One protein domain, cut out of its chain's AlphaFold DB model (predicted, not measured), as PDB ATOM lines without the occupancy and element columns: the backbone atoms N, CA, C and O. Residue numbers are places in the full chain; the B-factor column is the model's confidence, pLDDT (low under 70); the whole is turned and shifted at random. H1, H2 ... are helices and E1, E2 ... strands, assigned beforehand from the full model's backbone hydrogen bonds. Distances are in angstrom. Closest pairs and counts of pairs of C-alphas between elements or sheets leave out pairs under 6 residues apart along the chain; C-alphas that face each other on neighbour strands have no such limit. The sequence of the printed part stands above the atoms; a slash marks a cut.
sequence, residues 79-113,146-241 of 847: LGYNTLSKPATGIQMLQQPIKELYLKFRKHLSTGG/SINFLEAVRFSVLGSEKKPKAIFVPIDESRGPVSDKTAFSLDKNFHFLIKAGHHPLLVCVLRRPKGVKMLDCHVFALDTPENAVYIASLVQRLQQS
ATOM      1  N   LEU A  79     190.623 199.338  95.662       97.81
ATOM      2  CA  LEU A  79     190.954 200.187  94.510       97.81
ATOM      3  C   LEU A  79     189.789 201.111  94.113       97.81
ATOM      4  O   LEU A  79     189.968 202.024  93.302       97.81
ATOM      5  N   GLY A  80     188.605 200.890  94.690       97.12
ATOM      6  CA  GLY A  80     187.357 201.566  94.354       97.12
ATOM      7  C   GLY A  80     186.446 200.709  93.472       97.12
ATOM      8  O   GLY A  80     186.578 199.485  93.398       97.12
ATOM      9  N   TYR A  81     185.508 201.376  92.802       97.50
ATOM     10  CA  TYR A  81     184.530 200.745  91.921       97.50
ATOM     11  C   TYR A  81     184.315 201.550  90.638       97.50
ATOM     12  O   TYR A  81     184.558 202.757  90.606       97.50
ATOM     13  N   ASN A  82     183.842 200.875  89.590       97.81
ATOM     14  CA  ASN A  82     183.501 201.486  88.306       97.81
ATOM     15  C   ASN A  82     182.146 200.953  87.808       97.81
ATOM     16  O   ASN A  82     181.922 199.741  87.792       97.81
ATOM     17  N   THR A  83     181.231 201.835  87.398       96.56
ATOM     18  CA  THR A  83     179.859 201.448  87.018       96.56
ATOM     19  C   THR A  83     179.795 200.841  85.619       96.56
ATOM     20  O   THR A  83     180.297 201.410  84.652       96.56
ATOM     21  N   LEU A  84     179.123 199.697  85.493       96.12
ATOM     22  CA  LEU A  84     178.949 198.967  84.242       96.12
ATOM     23  C   LEU A  84     177.590 199.284  83.602       96.12
ATOM     24  O   LEU A  84     176.530 199.054  84.187       96.12
ATOM     25  N   SER A  85     177.622 199.744  82.350       92.12
ATOM     26  CA  SER A  85     176.430 199.998  81.523       92.12
ATOM     27  C   SER A  85     175.840 198.738  80.871       92.12
ATOM     28  O   SER A  85     174.771 198.798  80.266       92.12
ATOM     29  N   LYS A  86     176.531 197.596  80.973       91.19
ATOM     30  CA  LYS A  86     176.139 196.294  80.412       91.19
ATOM     31  C   LYS A  86     176.340 195.194  81.461       91.19
ATOM     32  O   LYS A  86     177.275 195.304  82.255       91.19
ATOM     33  N   PRO A  87     175.518 194.127  81.468       89.44
ATOM     34  CA  PRO A  87     175.731 192.990  82.358       89.44
ATOM     35  C   PRO A  87     177.068 192.307  82.045       89.44
ATOM     36  O   PRO A  87     177.349 191.989  80.890       89.44
ATOM     37  N   ALA A  88     177.895 192.080  83.066       86.69
ATOM     38  CA  ALA A  88     179.187 191.423  82.908       86.69
ATOM     39  C   ALA A  88     179.003 189.912  82.699       86.69
ATOM     40  O   ALA A  88     178.710 189.186  83.642       86.69
ATOM     41  N   THR A  89     179.198 189.434  81.470       84.75
ATOM     42  CA  THR A  89     179.175 187.996  81.133       84.75
ATOM     43  C   THR A  89     180.545 187.317  81.250       84.75
ATOM     44  O   THR A  89     180.660 186.128  80.975       84.75
ATOM     45  N   GLY A  90     181.591 188.052  81.644       92.12
ATOM     46  CA  GLY A  90     182.923 187.503  81.898       92.12
ATOM     47  C   GLY A  90     184.045 188.545  81.881       92.12
ATOM     48  O   GLY A  90     183.855 189.703  81.497       92.12
ATOM     49  N   ILE A  91     185.246 188.094  82.255       95.81
ATOM     50  CA  ILE A  91     186.460 188.905  82.469       95.81
ATOM     51  C   ILE A  91     186.886 189.767  81.263       95.81
ATOM     52  O   ILE A  91     187.543 190.792  81.432       95.81
ATOM     53  N   GLN A  92     186.467 189.415  80.044       95.62
ATOM     54  CA  GLN A  92     186.739 190.188  78.824       95.62
ATOM     55  C   GLN A  92     186.115 191.593  78.851       95.62
ATOM     56  O   GLN A  92     186.768 192.556  78.454       95.62
ATOM     57  N   MET A  93     184.885 191.742  79.357       95.69
ATOM     58  CA  MET A  93     184.233 193.059  79.467       95.69
ATOM     59  C   MET A  93     184.661 193.838  80.718       95.69
ATOM     60  O   MET A  93     184.383 195.031  80.822       95.69
ATOM     61  N   LEU A  94     185.368 193.185  81.646       97.19
ATOM     62  CA  LEU A  94     185.899 193.806  82.859       97.19
ATOM     63  C   LEU A  94     187.335 194.335  82.685       97.19
ATOM     64  O   LEU A  94     187.779 195.126  83.509       97.19
ATOM     65  N   GLN A  95     188.046 193.988  81.601       97.38
ATOM     66  CA  GLN A  95     189.424 194.452  81.349       97.38
ATOM     67  C   GLN A  95     189.585 195.972  81.492       97.38
ATOM     68  O   GLN A  95     190.514 196.430  82.150       97.38
ATOM     69  N   GLN A  96     188.672 196.751  80.902       97.50
ATOM     70  CA  GLN A  96     188.732 198.215  80.920       97.50
ATOM     71  C   GLN A  96     188.465 198.817  82.317       97.50
ATOM     72  O   GLN A  96     189.321 199.567  82.787       97.50
ATOM     73  N   PRO A  97     187.366 198.494  83.036       97.94
ATOM     74  CA  PRO A  97     187.161 199.030  84.382       97.94
ATOM     75  C   PRO A  97     188.220 198.552  85.389       97.94
ATOM     76  O   PRO A  97     188.618 199.348  86.239       97.94
ATOM     77  N   ILE A  98     188.743 197.320  85.271       98.25
ATOM     78  CA  ILE A  98     189.881 196.877  86.097       98.25
ATOM     79  C   ILE A  98     191.141 197.684  85.738       98.25
ATOM     80  O   ILE A  98     191.814 198.170  86.645       98.25
ATOM     81  N   LYS A  99     191.447 197.900  84.443       98.00
ATOM     82  CA  LYS A  99     192.586 198.727  83.989       98.00
ATOM     83  C   LYS A  99     192.548 200.118  84.619       98.00
ATOM     84  O   LYS A  99     193.557 200.562  85.158       98.00
ATOM     85  N   GLU A 100     191.411 200.804  84.555       97.75
ATOM     86  CA  GLU A 100     191.267 202.175  85.059       97.75
ATOM     87  C   GLU A 100     191.535 202.270  86.569       97.75
ATOM     88  O   GLU A 100     192.365 203.075  87.000       97.75
ATOM     89  N   LEU A 101     190.905 201.398  87.363       98.06
ATOM     90  CA  LEU A 101     191.109 201.339  88.814       98.06
ATOM     91  C   LEU A 101     192.551 200.932  89.169       98.06
ATOM     92  O   LEU A 101     193.168 201.533  90.051       98.06
ATOM     93  N   TYR A 102     193.128 199.970  88.444       98.06
ATOM     94  CA  TYR A 102     194.483 199.475  88.689       98.06
ATOM     95  C   TYR A 102     195.575 200.500  88.356       98.06
ATOM     96  O   TYR A 102     196.508 200.689  89.138       98.06
ATOM     97  N   LEU A 103     195.459 201.208  87.229       97.25
ATOM     98  CA  LEU A 103     196.407 202.267  86.868       97.25
ATOM     99  C   LEU A 103     196.298 203.469  87.818       97.25
ATOM    100  O   LEU A 103     197.324 204.047  88.183       97.25
ATOM    101  N   LYS A 104     195.085 203.802  88.287       96.94
ATOM    102  CA  LYS A 104     194.865 204.816  89.332       96.94
ATOM    103  C   LYS A 104     195.551 204.426  90.647       96.94
ATOM    104  O   LYS A 104     196.295 205.236  91.197       96.94
ATOM    105  N   PHE A 105     195.358 203.191  91.109       96.88
ATOM    106  CA  PHE A 105     196.003 202.632  92.304       96.88
ATOM    107  C   PHE A 105     197.533 202.656  92.208       96.88
ATOM    108  O   PHE A 105     198.204 203.184  93.094       96.88
ATOM    109  N   ARG A 106     198.097 202.179  91.091       96.12
ATOM    110  CA  ARG A 106     199.550 202.201  90.871       96.12
ATOM    111  C   ARG A 106     200.115 203.621  90.819       96.12
ATOM    112  O   ARG A 106     201.166 203.851  91.408       96.12
ATOM    113  N   LYS A 107     199.410 204.583  90.209       95.19
ATOM    114  CA  LYS A 107     199.796 206.004  90.262       95.19
ATOM    115  C   LYS A 107     199.763 206.548  91.700       95.19
ATOM    116  O   LYS A 107     200.675 207.280  92.077       95.19
ATOM    117  N   HIS A 108     198.752 206.191  92.494       93.50
ATOM    118  CA  HIS A 108     198.607 206.639  93.887       93.50
ATOM    119  C   HIS A 108     199.803 206.197  94.744       93.50
ATOM    120  O   HIS A 108     200.460 207.049  95.342       93.50
ATOM    121  N   LEU A 109     200.164 204.906  94.671       93.44
ATOM    122  CA  LEU A 109     201.362 204.343  95.310       93.44
ATOM    123  C   LEU A 109     202.639 205.107  94.919       93.44
ATOM    124  O   LEU A 109     203.417 205.497  95.786       93.44
ATOM    125  N   SER A 110     202.837 205.387  93.624       92.00
ATOM    126  CA  SER A 110     203.984 206.174  93.140       92.00
ATOM    127  C   SER A 110     203.986 207.642  93.590       92.00
ATOM    128  O   SER A 110     205.019 208.295  93.486       92.00
ATOM    129  N   THR A 111     202.862 208.173  94.079       93.94
ATOM    130  CA  THR A 111     202.738 209.565  94.557       93.94
ATOM    131  C   THR A 111     202.932 209.668  96.081       93.94
ATOM    132  O   THR A 111     202.695 210.718  96.666       93.94
ATOM    133  N   GLY A 112     203.316 208.577  96.759       92.56
ATOM    134  CA  GLY A 112     203.367 208.520  98.227       92.56
ATOM    135  C   GLY A 112     201.983 208.457  98.886       92.56
ATOM    136  O   GLY A 112     201.880 208.388 100.110       92.56
ATOM    137  N   GLY A 113     200.912 208.431  98.087       90.12
ATOM    138  CA  GLY A 113     199.569 208.150  98.561       90.12
ATOM    139  C   GLY A 113     199.479 206.681  98.956       90.12
ATOM    140  O   GLY A 113     199.403 205.805  98.089       90.12
ATOM    141  N   SER A 146     173.258 189.879  95.628       95.56
ATOM    142  CA  SER A 146     173.713 191.057  94.876       95.56
ATOM    143  C   SER A 146     174.964 190.778  94.033       95.56
ATOM    144  O   SER A 146     175.250 191.533  93.103       95.56
ATOM    145  N   ILE A 147     175.698 189.698  94.322       96.00
ATOM    146  CA  ILE A 147     176.944 189.332  93.640       96.00
ATOM    147  C   ILE A 147     176.616 188.650  92.307       96.00
ATOM    148  O   ILE A 147     176.224 187.487  92.253       96.00
ATOM    149  N   ASN A 148     176.797 189.381  91.209       95.69
ATOM    150  CA  ASN A 148     176.549 188.893  89.852       95.69
ATOM    151  C   ASN A 148     177.726 188.089  89.276       95.69
ATOM    152  O   ASN A 148     177.512 187.236  88.419       95.69
ATOM    153  N   PHE A 149     178.956 188.399  89.697       96.44
ATOM    154  CA  PHE A 149     180.194 187.743  89.268       96.44
ATOM    155  C   PHE A 149     181.298 188.057  90.288       96.44
ATOM    156  O   PHE A 149     181.442 189.213  90.686       96.44
ATOM    157  N   LEU A 150     182.084 187.060  90.690       97.19
ATOM    158  CA  LEU A 150     183.267 187.228  91.536       97.19
ATOM    159  C   LEU A 150     184.393 186.359  90.976       97.19
ATOM    160  O   LEU A 150     184.181 185.170  90.744       97.19
ATOM    161  N   GLU A 151     185.570 186.942  90.761       97.50
ATOM    162  CA  GLU A 151     186.698 186.235  90.148       97.50
ATOM    163  C   GLU A 151     188.044 186.719  90.697       97.50
ATOM    164  O   GLU A 151     188.234 187.913  90.953       97.50
ATOM    165  N   ALA A 152     188.984 185.786  90.853       98.19
ATOM    166  CA  ALA A 152     190.352 186.062  91.279       98.19
ATOM    167  C   ALA A 152     191.245 186.201  90.041       98.19
ATOM    168  O   ALA A 152     191.343 185.267  89.246       98.19
ATOM    169  N   VAL A 153     191.892 187.353  89.846       98.44
ATOM    170  CA  VAL A 153     192.639 187.670  88.616       98.44
ATOM    171  C   VAL A 153     194.033 188.224  88.900       98.44
ATOM    172  O   VAL A 153     194.253 188.975  89.848       98.44
ATOM    173  N   ARG A 154     194.992 187.893  88.035       97.88
ATOM    174  CA  ARG A 154     196.357 188.430  88.032       97.88
ATOM    175  C   ARG A 154     196.581 189.331  86.822       97.88
ATOM    176  O   ARG A 154     196.067 189.073  85.734       97.88
ATOM    177  N   PHE A 155     197.378 190.380  87.005       98.25
ATOM    178  CA  PHE A 155     197.913 191.167  85.897       98.25
ATOM    179  C   PHE A 155     199.001 190.352  85.185       98.25
ATOM    180  O   PHE A 155     199.913 189.843  85.834       98.25
ATOM    181  N   SER A 156     198.907 190.233  83.864       97.50
ATOM    182  CA  SER A 156     199.887 189.551  83.015       97.50
ATOM    183  C   SER A 156     200.347 190.480  81.892       97.50
ATOM    184  O   SER A 156     199.535 191.215  81.324       97.50
ATOM    185  N   VAL A 157     201.642 190.451  81.568       97.38
ATOM    186  CA  VAL A 157     202.236 191.211  80.455       97.38
ATOM    187  C   VAL A 157     202.311 190.328  79.213       97.38
ATOM    188  O   VAL A 157     202.694 189.165  79.295       97.38
ATOM    189  N   LEU A 158     201.962 190.890  78.056       95.94
ATOM    190  CA  LEU A 158     201.979 190.218  76.758       95.94
ATOM    191  C   LEU A 158     202.711 191.059  75.703       95.94
ATOM    192  O   LEU A 158     202.686 192.290  75.727       95.94
ATOM    193  N   GLY A 159     203.295 190.391  74.709       92.31
ATOM    194  CA  GLY A 159     204.020 191.041  73.615       92.31
ATOM    195  C   GLY A 159     205.461 191.419  73.973       92.31
ATOM    196  O   GLY A 159     206.031 190.913  74.932       92.31
ATOM    197  N   SER A 160     206.075 192.275  73.153       92.19
ATOM    198  CA  SER A 160     207.494 192.632  73.266       92.19
ATOM    199  C   SER A 160     207.715 193.988  73.938       92.19
ATOM    200  O   SER A 160     206.877 194.885  73.852       92.19
ATOM    201  N   GLU A 161     208.893 194.167  74.540       90.19
ATOM    202  CA  GLU A 161     209.301 195.353  75.318       90.19
ATOM    203  C   GLU A 161     209.088 196.701  74.603       90.19
ATOM    204  O   GLU A 161     208.896 197.732  75.243       90.19
ATOM    205  N   LYS A 162     209.107 196.703  73.262       92.81
ATOM    206  CA  LYS A 162     208.909 197.904  72.431       92.81
ATOM    207  C   LYS A 162     207.447 198.363  72.361       92.81
ATOM    208  O   LYS A 162     207.207 199.540  72.099       92.81
ATOM    209  N   LYS A 163     206.484 197.447  72.529       95.56
ATOM    210  CA  LYS A 163     205.029 197.704  72.527       95.56
ATOM    211  C   LYS A 163     204.332 196.748  73.513       95.56
ATOM    212  O   LYS A 163     203.591 195.861  73.078       95.56
ATOM    213  N   PRO A 164     204.594 196.900  74.821       96.38
ATOM    214  CA  PRO A 164     204.085 196.005  75.845       96.38
ATOM    215  C   PRO A 164     202.567 196.146  75.966       96.38
ATOM    216  O   PRO A 164     202.015 197.250  76.032       96.38
ATOM    217  N   LYS A 165     201.886 195.007  76.002       97.75
ATOM    218  CA  LYS A 165     200.469 194.903  76.343       97.75
ATOM    219  C   LYS A 165     200.328 194.311  77.737       97.75
ATOM    220  O   LYS A 165     201.238 193.649  78.231       97.75
ATOM    221  N   ALA A 166     199.169 194.497  78.343       97.94
ATOM    222  CA  ALA A 166     198.785 193.796  79.552       97.94
ATOM    223  C   ALA A 166     197.337 193.310  79.472       97.94
ATOM    224  O   ALA A 166     196.538 193.789  78.664       97.94
ATOM    225  N   ILE A 167     197.023 192.322  80.298       98.06
ATOM    226  CA  ILE A 167     195.714 191.684  80.391       98.06
ATOM    227  C   ILE A 167     195.506 191.195  81.829       98.06
ATOM    228  O   ILE A 167     196.459 190.791  82.498       98.06
ATOM    229  N   PHE A 168     194.268 191.222  82.311       98.12
ATOM    230  CA  PHE A 168     193.889 190.563  83.560       98.12
ATOM    231  C   PHE A 168     193.391 189.151  83.245       98.12
ATOM    232  O   PHE A 168     192.390 188.987  82.542       98.12
ATOM    233  N   VAL A 169     194.102 188.143  83.743       97.62
ATOM    234  CA  VAL A 169     193.810 186.714  83.539       97.62
ATOM    235  C   VAL A 169     193.307 186.135  84.862       97.62
ATOM    236  O   VAL A 169     193.882 186.495  85.891       97.62
ATOM    237  N   PRO A 170     192.295 185.249  84.889       97.69
ATOM    238  CA  PRO A 170     191.998 184.444  86.069       97.69
ATOM    239  C   PRO A 170     193.255 183.784  86.653       97.69
ATOM    240  O   PRO A 170     194.186 183.422  85.928       97.69
ATOM    241  N   ILE A 171     193.298 183.671  87.978       97.44
ATOM    242  CA  ILE A 171     194.325 182.898  88.687       97.44
ATOM    243  C   ILE A 171     193.978 181.405  88.605       97.44
ATOM    244  O   ILE A 171     194.871 180.581  88.442       97.44
ATOM    245  N   ASP A 172     192.684 181.074  88.641       95.25
ATOM    246  CA  ASP A 172     192.172 179.733  88.369       95.25
ATOM    247  C   ASP A 172     192.202 179.432  86.859       95.25
ATOM    248  O   ASP A 172     191.401 179.950  86.074       95.25
ATOM    249  N   GLU A 173     193.132 178.569  86.450       91.75
ATOM    250  CA  GLU A 173     193.311 178.159  85.052       91.75
ATOM    251  C   GLU A 173     192.129 177.323  84.518       91.75
ATOM    252  O   GLU A 173     191.926 177.260  83.302       91.75
ATOM    253  N   SER A 174     191.281 176.757  85.394       91.25
ATOM    254  CA  SER A 174     190.076 176.012  84.992       91.25
ATOM    255  C   SER A 174     189.005 176.898  84.339       91.25
ATOM    256  O   SER A 174     188.179 176.407  83.567       91.25
ATOM    257  N   ARG A 175     189.062 178.222  84.561       88.50
ATOM    258  CA  ARG A 175     188.225 179.215  83.862       88.50
ATOM    259  C   ARG A 175     188.559 179.355  82.370       88.50
ATOM    260  O   ARG A 175     187.794 179.981  81.634       88.50
ATOM    261  N   GLY A 176     189.668 178.766  81.922       89.00
ATOM    262  CA  GLY A 176     190.122 178.776  80.536       89.00
ATOM    263  C   GLY A 176     190.884 180.049  80.132       89.00
ATOM    264  O   GLY A 176     190.834 181.075  80.816       89.00
ATOM    265  N   PRO A 177     191.620 180.004  79.006       91.75
ATOM    266  CA  PRO A 177     192.483 181.102  78.582       91.75
ATOM    267  C   PRO A 177     191.680 182.327  78.120       91.75
ATOM    268  O   PRO A 177     190.801 182.238  77.258       91.75
ATOM    269  N   VAL A 178     192.032 183.506  78.637       93.88
ATOM    270  CA  VAL A 178     191.513 184.785  78.125       93.88
ATOM    271  C   VAL A 178     192.184 185.098  76.788       93.88
ATOM    272  O   VAL A 178     193.382 184.898  76.624       93.88
ATOM    273  N   SER A 179     191.423 185.601  75.815       95.19
ATOM    274  CA  SER A 179     191.969 185.912  74.491       95.19
ATOM    275  C   SER A 179     192.872 187.150  74.513       95.19
ATOM    276  O   SER A 179     192.420 188.232  74.884       95.19
ATOM    277  N   ASP A 180     194.084 187.038  73.960       95.88
ATOM    278  CA  ASP A 180     195.025 188.152  73.720       95.88
ATOM    279  C   ASP A 180     194.406 189.361  72.990       95.88
ATOM    280  O   ASP A 180     194.928 190.476  73.043       95.88
ATOM    281  N   LYS A 181     193.276 189.160  72.298       96.19
ATOM    282  CA  LYS A 181     192.492 190.223  71.656       96.19
ATOM    283  C   LYS A 181     191.938 191.246  72.652       96.19
ATOM    284  O   LYS A 181     191.675 192.374  72.246       96.19
ATOM    285  N   THR A 182     191.776 190.880  73.926       96.19
ATOM    286  CA  THR A 182     191.355 191.797  75.000       96.19
ATOM    287  C   THR A 182     192.528 192.345  75.817       96.19
ATOM    288  O   THR A 182     192.302 193.030  76.813       96.19
ATOM    289  N   ALA A 183     193.775 192.078  75.409       97.38
ATOM    290  CA  ALA A 183     194.956 192.697  76.001       97.38
ATOM    291  C   ALA A 183     195.087 194.158  75.544       97.38
ATOM    292  O   ALA A 183     195.148 194.453  74.345       97.38
ATOM    293  N   PHE A 184     195.170 195.077  76.502       97.50
ATOM    294  CA  PHE A 184     195.327 196.506  76.254       97.50
ATOM    295  C   PHE A 184     196.804 196.884  76.126       97.50
ATOM    296  O   PHE A 184     197.657 196.349  76.829       97.50
ATOM    297  N   SER A 185     197.122 197.854  75.269       97.25
ATOM    298  CA  SER A 185     198.446 198.487  75.278       97.25
ATOM    299  C   SER A 185     198.690 199.192  76.618       97.25
ATOM    300  O   SER A 185     197.776 199.832  77.157       97.25
ATOM    301  N   LEU A 186     199.919 199.093  77.128       97.00
ATOM    302  CA  LEU A 186     200.414 199.967  78.188       97.00
ATOM    303  C   LEU A 186     200.970 201.252  77.571       97.00
ATOM    304  O   LEU A 186     201.703 201.217  76.583       97.00
ATOM    305  N   ASP A 187     200.632 202.389  78.169       95.81
ATOM    306  CA  ASP A 187     201.207 203.680  77.797       95.81
ATOM    307  C   ASP A 187     202.635 203.792  78.352       95.81
ATOM    308  O   ASP A 187     202.953 203.185  79.377       95.81
ATOM    309  N   LYS A 188     203.498 204.605  77.724       95.56
ATOM    310  CA  LYS A 188     204.913 204.775  78.129       95.56
ATOM    311  C   LYS A 188     205.070 205.062  79.630       95.56
ATOM    312  O   LYS A 188     205.930 204.482  80.285       95.56
ATOM    313  N   ASN A 189     204.171 205.879  80.180       95.25
ATOM    314  CA  ASN A 189     204.126 206.277  81.592       95.25
ATOM    315  C   ASN A 189     203.891 205.096  82.558       95.25
ATOM    316  O   ASN A 189     204.146 205.225  83.751       95.25
ATOM    317  N   PHE A 190     203.422 203.952  82.053       95.88
ATOM    318  CA  PHE A 190     203.151 202.727  82.807       95.88
ATOM    319  C   PHE A 190     204.090 201.565  82.438       95.88
ATOM    320  O   PHE A 190     203.900 200.455  82.930       95.88
ATOM    321  N   HIS A 191     205.143 201.789  81.637       95.19
ATOM    322  CA  HIS A 191     206.142 200.748  81.331       95.19
ATOM    323  C   HIS A 191     206.850 200.200  82.586       95.19
ATOM    324  O   HIS A 191     207.304 199.059  82.574       95.19
ATOM    325  N   PHE A 192     206.909 200.960  83.689       95.00
ATOM    326  CA  PHE A 192     207.466 200.473  84.958       95.00
ATOM    327  C   PHE A 192     206.723 199.240  85.502       95.00
ATOM    328  O   PHE A 192     207.332 198.417  86.184       95.00
ATOM    329  N   LEU A 193     205.439 199.068  85.153       95.88
ATOM    330  CA  LEU A 193     204.646 197.908  85.558       95.88
ATOM    331  C   LEU A 193     205.249 196.589  85.069       95.88
ATOM    332  O   LEU A 193     205.196 195.612  85.795       95.88
ATOM    333  N   ILE A 194     205.905 196.569  83.905       95.94
ATOM    334  CA  ILE A 194     206.501 195.357  83.306       95.94
ATOM    335  C   ILE A 194     207.523 194.686  84.241       95.94
ATOM    336  O   ILE A 194     207.748 193.483  84.148       95.94
ATOM    337  N   LYS A 195     208.146 195.465  85.136       95.31
ATOM    338  CA  LYS A 195     209.162 195.006  86.095       95.31
ATOM    339  C   LYS A 195     208.668 195.002  87.548       95.31
ATOM    340  O   LYS A 195     209.452 194.712  88.447       95.31
ATOM    341  N   ALA A 196     207.411 195.364  87.801       95.50
ATOM    342  CA  ALA A 196     206.869 195.493  89.149       95.50
ATOM    343  C   ALA A 196     206.222 194.180  89.621       95.50
ATOM    344  O   ALA A 196     205.474 193.551  88.880       95.50
ATOM    345  N   GLY A 197     206.421 193.804  90.887       96.00
ATOM    346  CA  GLY A 197     205.624 192.742  91.511       96.00
ATOM    347  C   GLY A 197     204.146 193.141  91.550       96.00
ATOM    348  O   GLY A 197     203.811 194.235  92.015       96.00
ATOM    349  N   HIS A 198     203.257 192.299  91.018       97.31
ATOM    350  CA  HIS A 198     201.823 192.575  90.903       97.31
ATOM    351  C   HIS A 198     201.017 191.841  91.971       97.31
ATOM    352  O   HIS A 198     200.996 190.615  91.988       97.31
ATOM    353  N   HIS A 199     200.287 192.599  92.793       97.69
ATOM    354  CA  HIS A 199     199.285 192.028  93.689       97.69
ATOM    355  C   HIS A 199     198.207 191.277  92.886       97.69
ATOM    356  O   HIS A 199     197.743 191.810  91.865       97.69
ATOM    357  N   PRO A 200     197.780 190.085  93.333       98.38
ATOM    358  CA  PRO A 200     196.550 189.459  92.865       98.38
ATOM    359  C   PRO A 200     195.352 190.356  93.187       98.38
ATOM    360  O   PRO A 200     195.320 191.047  94.207       98.38
ATOM    361  N   LEU A 201     194.356 190.340  92.307       98.50
ATOM    362  CA  LEU A 201     193.140 191.128  92.438       98.50
ATOM    363  C   LEU A 201     191.931 190.218  92.636       98.50
ATOM    364  O   LEU A 201     191.797 189.192  91.972       98.50
ATOM    365  N   LEU A 202     191.007 190.647  93.486       98.38
ATOM    366  CA  LEU A 202     189.657 190.107  93.561       98.38
ATOM    367  C   LEU A 202     188.707 191.110  92.901       98.38
ATOM    368  O   LEU A 202     188.664 192.283  93.286       98.38
ATOM    369  N   VAL A 203     187.962 190.662  91.891       98.31
ATOM    370  CA  VAL A 203     187.047 191.505  91.111       98.31
ATOM    371  C   VAL A 203     185.618 191.066  91.382       98.31
ATOM    372  O   VAL A 203     185.240 189.945  91.045       98.31
ATOM    373  N   CYS A 204     184.823 191.957  91.973       97.81
ATOM    374  CA  CYS A 204     183.447 191.694  92.377       97.81
ATOM    375  C   CYS A 204     182.484 192.595  91.600       97.81
ATOM    376  O   CYS A 204     182.527 193.819  91.726       97.81
ATOM    377  N   VAL A 205     181.594 192.000  90.808       97.75
ATOM    378  CA  VAL A 205     180.522 192.713  90.110       97.75
ATOM    379  C   VAL A 205     179.247 192.603  90.934       97.75
ATOM    380  O   VAL A 205     178.667 191.523  91.062       97.75
ATOM    381  N   LEU A 206     178.810 193.735  91.472       96.94
ATOM    382  CA  LEU A 206     177.664 193.851  92.363       96.94
ATOM    383  C   LEU A 206     176.498 194.542  91.665       96.94
ATOM    384  O   LEU A 206     176.685 195.500  90.917       96.94
ATOM    385  N   ARG A 207     175.275 194.102  91.943       95.75
ATOM    386  CA  ARG A 207     174.054 194.828  91.592       95.75
ATOM    387  C   ARG A 207     173.757 195.885  92.652       95.75
ATOM    388  O   ARG A 207     173.697 195.565  93.836       95.75
ATOM    389  N   ARG A 208     173.473 197.124  92.233       93.19
ATOM    390  CA  ARG A 208     173.080 198.191  93.173       93.19
ATOM    391  C   ARG A 208     171.833 197.800  93.982       93.19
ATOM    392  O   ARG A 208     170.826 197.433  93.369       93.19
ATOM    393  N   PRO A 209     171.836 197.966  95.320       82.62
ATOM    394  CA  PRO A 209     170.665 197.685  96.153       82.62
ATOM    395  C   PRO A 209     169.552 198.735  95.990       82.62
ATOM    396  O   PRO A 209     168.399 198.475  96.326       82.62
ATOM    397  N   LYS A 210     169.871 199.930  95.468       84.44
ATOM    398  CA  LYS A 210     168.925 201.036  95.253       84.44
ATOM    399  C   LYS A 210     169.109 201.642  93.856       84.44
ATOM    400  O   LYS A 210     170.230 201.931  93.445       84.44
ATOM    401  N   GLY A 211     167.999 201.892  93.158       74.62
ATOM    402  CA  GLY A 211     167.965 202.608  91.877       74.62
ATOM    403  C   GLY A 211     167.924 201.720  90.625       74.62
ATOM    404  O   GLY A 211     167.347 200.634  90.622       74.62
ATOM    405  N   VAL A 212     168.485 202.241  89.528       75.75
ATOM    406  CA  VAL A 212     168.497 201.616  88.190       75.75
ATOM    407  C   VAL A 212     169.196 200.247  88.226       75.75
ATOM    408  O   VAL A 212     170.111 200.042  89.020       75.75
ATOM    409  N   LYS A 213     168.811 199.328  87.323       88.94
ATOM    410  CA  LYS A 213     169.444 198.008  87.099       88.94
ATOM    411  C   LYS A 213     170.873 198.111  86.511       88.94
ATOM    412  O   LYS A 213     171.155 197.541  85.461       88.94
ATOM    413  N   MET A 214     171.751 198.860  87.168       93.56
ATOM    414  CA  MET A 214     173.182 198.943  86.869       93.56
ATOM    415  C   MET A 214     173.962 197.999  87.784       93.56
ATOM    416  O   MET A 214     173.513 197.676  88.890       93.56
ATOM    417  N   LEU A 215     175.135 197.584  87.314       96.12
ATOM    418  CA  LEU A 215     176.114 196.852  88.111       96.12
ATOM    419  C   LEU A 215     177.314 197.763  88.395       96.12
ATOM    420  O   LEU A 215     177.626 198.628  87.580       96.12
ATOM    421  N   ASP A 216     178.015 197.547  89.500       97.06
ATOM    422  CA  ASP A 216     179.311 198.161  89.786       97.06
ATOM    423  C   ASP A 216     180.391 197.082  89.871       97.06
ATOM    424  O   ASP A 216     180.192 196.027  90.469       97.06
ATOM    425  N   CYS A 217     181.540 197.345  89.255       97.94
ATOM    426  CA  CYS A 217     182.731 196.508  89.320       97.94
ATOM    427  C   CYS A 217     183.650 197.043  90.420       97.94
ATOM    428  O   CYS A 217     184.364 198.020  90.197       97.94
ATOM    429  N   HIS A 218     183.624 196.411  91.590       98.12
ATOM    430  CA  HIS A 218     184.524 196.679  92.710       98.12
ATOM    431  C   HIS A 218     185.807 195.858  92.547       98.12
ATOM    432  O   HIS A 218     185.755 194.701  92.117       98.12
ATOM    433  N   VAL A 219     186.957 196.443  92.887       98.50
ATOM    434  CA  VAL A 219     188.260 195.766  92.782       98.50
ATOM    435  C   VAL A 219     189.037 195.910  94.086       98.50
ATOM    436  O   VAL A 219     189.181 197.010  94.624       98.50
ATOM    437  N   PHE A 220     189.573 194.789  94.560       98.44
ATOM    438  CA  PHE A 220     190.422 194.689  95.745       98.44
ATOM    439  C   PHE A 220     191.771 194.098  95.334       98.44
ATOM    440  O   PHE A 220     191.795 193.181  94.513       98.44
ATOM    441  N   ALA A 221     192.878 194.589  95.885       98.25
ATOM    442  CA  ALA A 221     194.180 193.934  95.799       98.25
ATOM    443  C   ALA A 221     194.443 193.168  97.095       98.25
ATOM    444  O   ALA A 221     194.194 193.683  98.182       98.25
ATOM    445  N   LEU A 222     194.919 191.934  96.968       98.31
ATOM    446  CA  LEU A 222     195.225 191.037  98.081       98.31
ATOM    447  C   LEU A 222     196.736 190.794  98.152       98.31
ATOM    448  O   LEU A 222     197.453 190.994  97.169       98.31
ATOM    449  N   ASP A 223     197.218 190.340  99.304       96.94
ATOM    450  CA  ASP A 223     198.643 190.052  99.495       96.94
ATOM    451  C   ASP A 223     199.075 188.752  98.799       96.94
ATOM    452  O   ASP A 223     200.151 188.694  98.207       96.94
ATOM    453  N   THR A 224     198.221 187.719  98.821       97.81
ATOM    454  CA  THR A 224     198.538 186.373  98.311       97.81
ATOM    455  C   THR A 224     197.498 185.867  97.298       97.81
ATOM    456  O   THR A 224     196.296 186.125  97.453       97.81
ATOM    457  N   PRO A 225     197.916 185.172  96.218       97.75
ATOM    458  CA  PRO A 225     196.986 184.651  95.213       97.75
ATOM    459  C   PRO A 225     196.120 183.514  95.767       97.75
ATOM    460  O   PRO A 225     194.973 183.361  95.341       97.75
ATOM    461  N   GLU A 226     196.620 182.779  96.760       97.81
ATOM    462  CA  GLU A 226     195.895 181.736  97.486       97.81
ATOM    463  C   GLU A 226     194.666 182.319  98.192       97.81
ATOM    464  O   GLU A 226     193.572 181.775  98.050       97.81
ATOM    465  N   ASN A 227     194.802 183.473  98.864       97.94
ATOM    466  CA  ASN A 227     193.668 184.161  99.488       97.94
ATOM    467  C   ASN A 227     192.636 184.597  98.439       97.94
ATOM    468  O   ASN A 227     191.438 184.422  98.651       97.94
ATOM    469  N   ALA A 228     193.074 185.111  97.284       98.19
ATOM    470  CA  ALA A 228     192.162 185.530  96.216       98.19
ATOM    471  C   ALA A 228     191.322 184.356  95.675       98.19
ATOM    472  O   ALA A 228     190.095 184.458  95.587       98.19
ATOM    473  N   VAL A 229     191.965 183.223  95.368       97.69
ATOM    474  CA  VAL A 229     191.289 182.004  94.885       97.69
ATOM    475  C   VAL A 229     190.421 181.371  95.979       97.69
ATOM    476  O   VAL A 229     189.296 180.937  95.709       97.69
ATOM    477  N   TYR A 230     190.886 181.352  97.231       97.62
ATOM    478  CA  TYR A 230     190.107 180.825  98.351       97.62
ATOM    479  C   TYR A 230     188.835 181.645  98.605       97.62
ATOM    480  O   TYR A 230     187.756 181.065  98.726       97.62
ATOM    481  N   ILE A 231     188.915 182.978  98.585       98.12
ATOM    482  CA  ILE A 231     187.741 183.858  98.702       98.12
ATOM    483  C   ILE A 231     186.752 183.613  97.555       98.12
ATOM    484  O   ILE A 231     185.558 183.432  97.808       98.12
ATOM    485  N   ALA A 232     187.229 183.560  96.306       97.69
ATOM    486  CA  ALA A 232     186.371 183.325  95.143       97.69
ATOM    487  C   ALA A 232     185.651 181.963  95.226       97.69
ATOM    488  O   ALA A 232     184.429 181.893  95.073       97.69
ATOM    489  N   SER A 233     186.380 180.890  95.549       97.12
ATOM    490  CA  SER A 233     185.817 179.538  95.708       97.12
ATOM    491  C   SER A 233     184.913 179.384  96.938       97.12
ATOM    492  O   SER A 233     183.967 178.592  96.914       97.12
ATOM    493  N   LEU A 234     185.159 180.132  98.018       97.00
ATOM    494  CA  LEU A 234     184.281 180.178  99.186       97.00
ATOM    495  C   LEU A 234     182.938 180.809  98.808       97.00
ATOM    496  O   LEU A 234     181.911 180.151  98.946       97.00
ATOM    497  N   VAL A 235     182.943 182.023  98.251       96.94
ATOM    498  CA  VAL A 235     181.714 182.726  97.843       96.94
ATOM    499  C   VAL A 235     180.945 181.946  96.774       96.94
ATOM    500  O   VAL A 235     179.725 181.835  96.885       96.94
ATOM    501  N   GLN A 236     181.622 181.329  95.797       95.88
ATOM    502  CA  GLN A 236     180.951 180.486  94.798       95.88
ATOM    503  C   GLN A 236     180.203 179.309  95.457       95.88
ATOM    504  O   GLN A 236     179.073 179.015  95.068       95.88
ATOM    505  N   ARG A 237     180.778 178.677  96.494       96.12
ATOM    506  CA  ARG A 237     180.079 177.651  97.290       96.12
ATOM    507  C   ARG A 237     178.891 178.227  98.066       96.12
ATOM    508  O   ARG A 237     177.854 177.573  98.118       96.12
ATOM    509  N   LEU A 238     178.994 179.444  98.609       95.31
ATOM    510  CA  LEU A 238     177.886 180.075  99.347       95.31
ATOM    511  C   LEU A 238     176.713 180.444  98.422       95.31
ATOM    512  O   LEU A 238     175.551 180.334  98.804       95.31
ATOM    513  N   GLN A 239     177.000 180.844  97.181       94.50
ATOM    514  CA  GLN A 239     175.963 181.063  96.170       94.50
ATOM    515  C   GLN A 239     175.300 179.746  95.732       94.50
ATOM    516  O   GLN A 239     174.095 179.721  95.480       94.50
ATOM    517  N   GLN A 240     176.057 178.646  95.682       94.12
ATOM    518  CA  GLN A 240     175.533 177.310  95.381       94.12
ATOM    519  C   GLN A 240     174.709 176.706  96.535       94.12
ATOM    520  O   GLN A 240     173.757 175.980  96.259       94.12
ATOM    521  N   SER A 241     175.009 177.026  97.803       91.00
ATOM    522  CA  SER A 241     174.241 176.537  98.967       91.00
ATOM    523  C   SER A 241     172.875 177.219  99.159       91.00
ATOM    524  O   SER A 241     172.106 176.833 100.040       91.00
TER     525      SER A 241
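What this domain is: This is residues 79 to 113 and 146 to 241 of the 847 residues of an uncharacterized protein of Pomacea canaliculata (UniProt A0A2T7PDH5). A five-stranded sheet, curled like part of a barrel, wraps round helix H1, while H3 packs on its opposite face and short H2 packs near the E2 and E3 hairpin. These are three layers, with H1 and H2 on one face and H3 on the other. The 131 printed residues have three named helices and five strands, E1 H1 E2 E3 H2 E4 E5 H3; the antiparallel sheet has the order E1 E5 E4 E2 E3, and the class is mixed. The whole is compact, with a radius of gyration of the C-alphas of 15.0 A and spans of 47 by 33 by 31 A.

How they stand to each other: Edge strand E1, residues 79 to 84, is the antiparallel neighbour of E5, residues 215 to 221, with N 82 and O 217 3.0 A apart. The sheet curls round H1, residues 91 to 110; the closest C-alphas of E1 and H1, Leu 79 and Leu 101, are 5.8 A apart. E2, residues 147 to 158, bends by 53 degrees at residue 154; it pairs with E4, residues 201 to 207 (N 151 and O 203, 3.0 A), and with E3, residues 165 to 170 (N 156 and O 167, 2.9 A). H3, residues 225 to 240, runs along E2, at 24 degrees on the local plane, closest at C-alphas 152 and 228, 5.3 A. O i to N i+4 pairs are within hydrogen-bond range throughout H3, 14 of 16 in H1, and 0 of 4 in H2, residues 188 to 195, with 4 of 5 O i to N i+3 pairs.

Where its parts are: E1 begins at C-alpha 79 (190.954, 200.187, 94.510) and H3 ends at C-alpha 240 (175.533, 177.310, 95.381). E2 is 30.2 A long and H1 26.8 A.

The domain as a whole: Residues 114 to 145 are not printed; C-alphas 113 and 146 are 31.2 A apart. The link E3 to H2 is long. No printed residue is under 70.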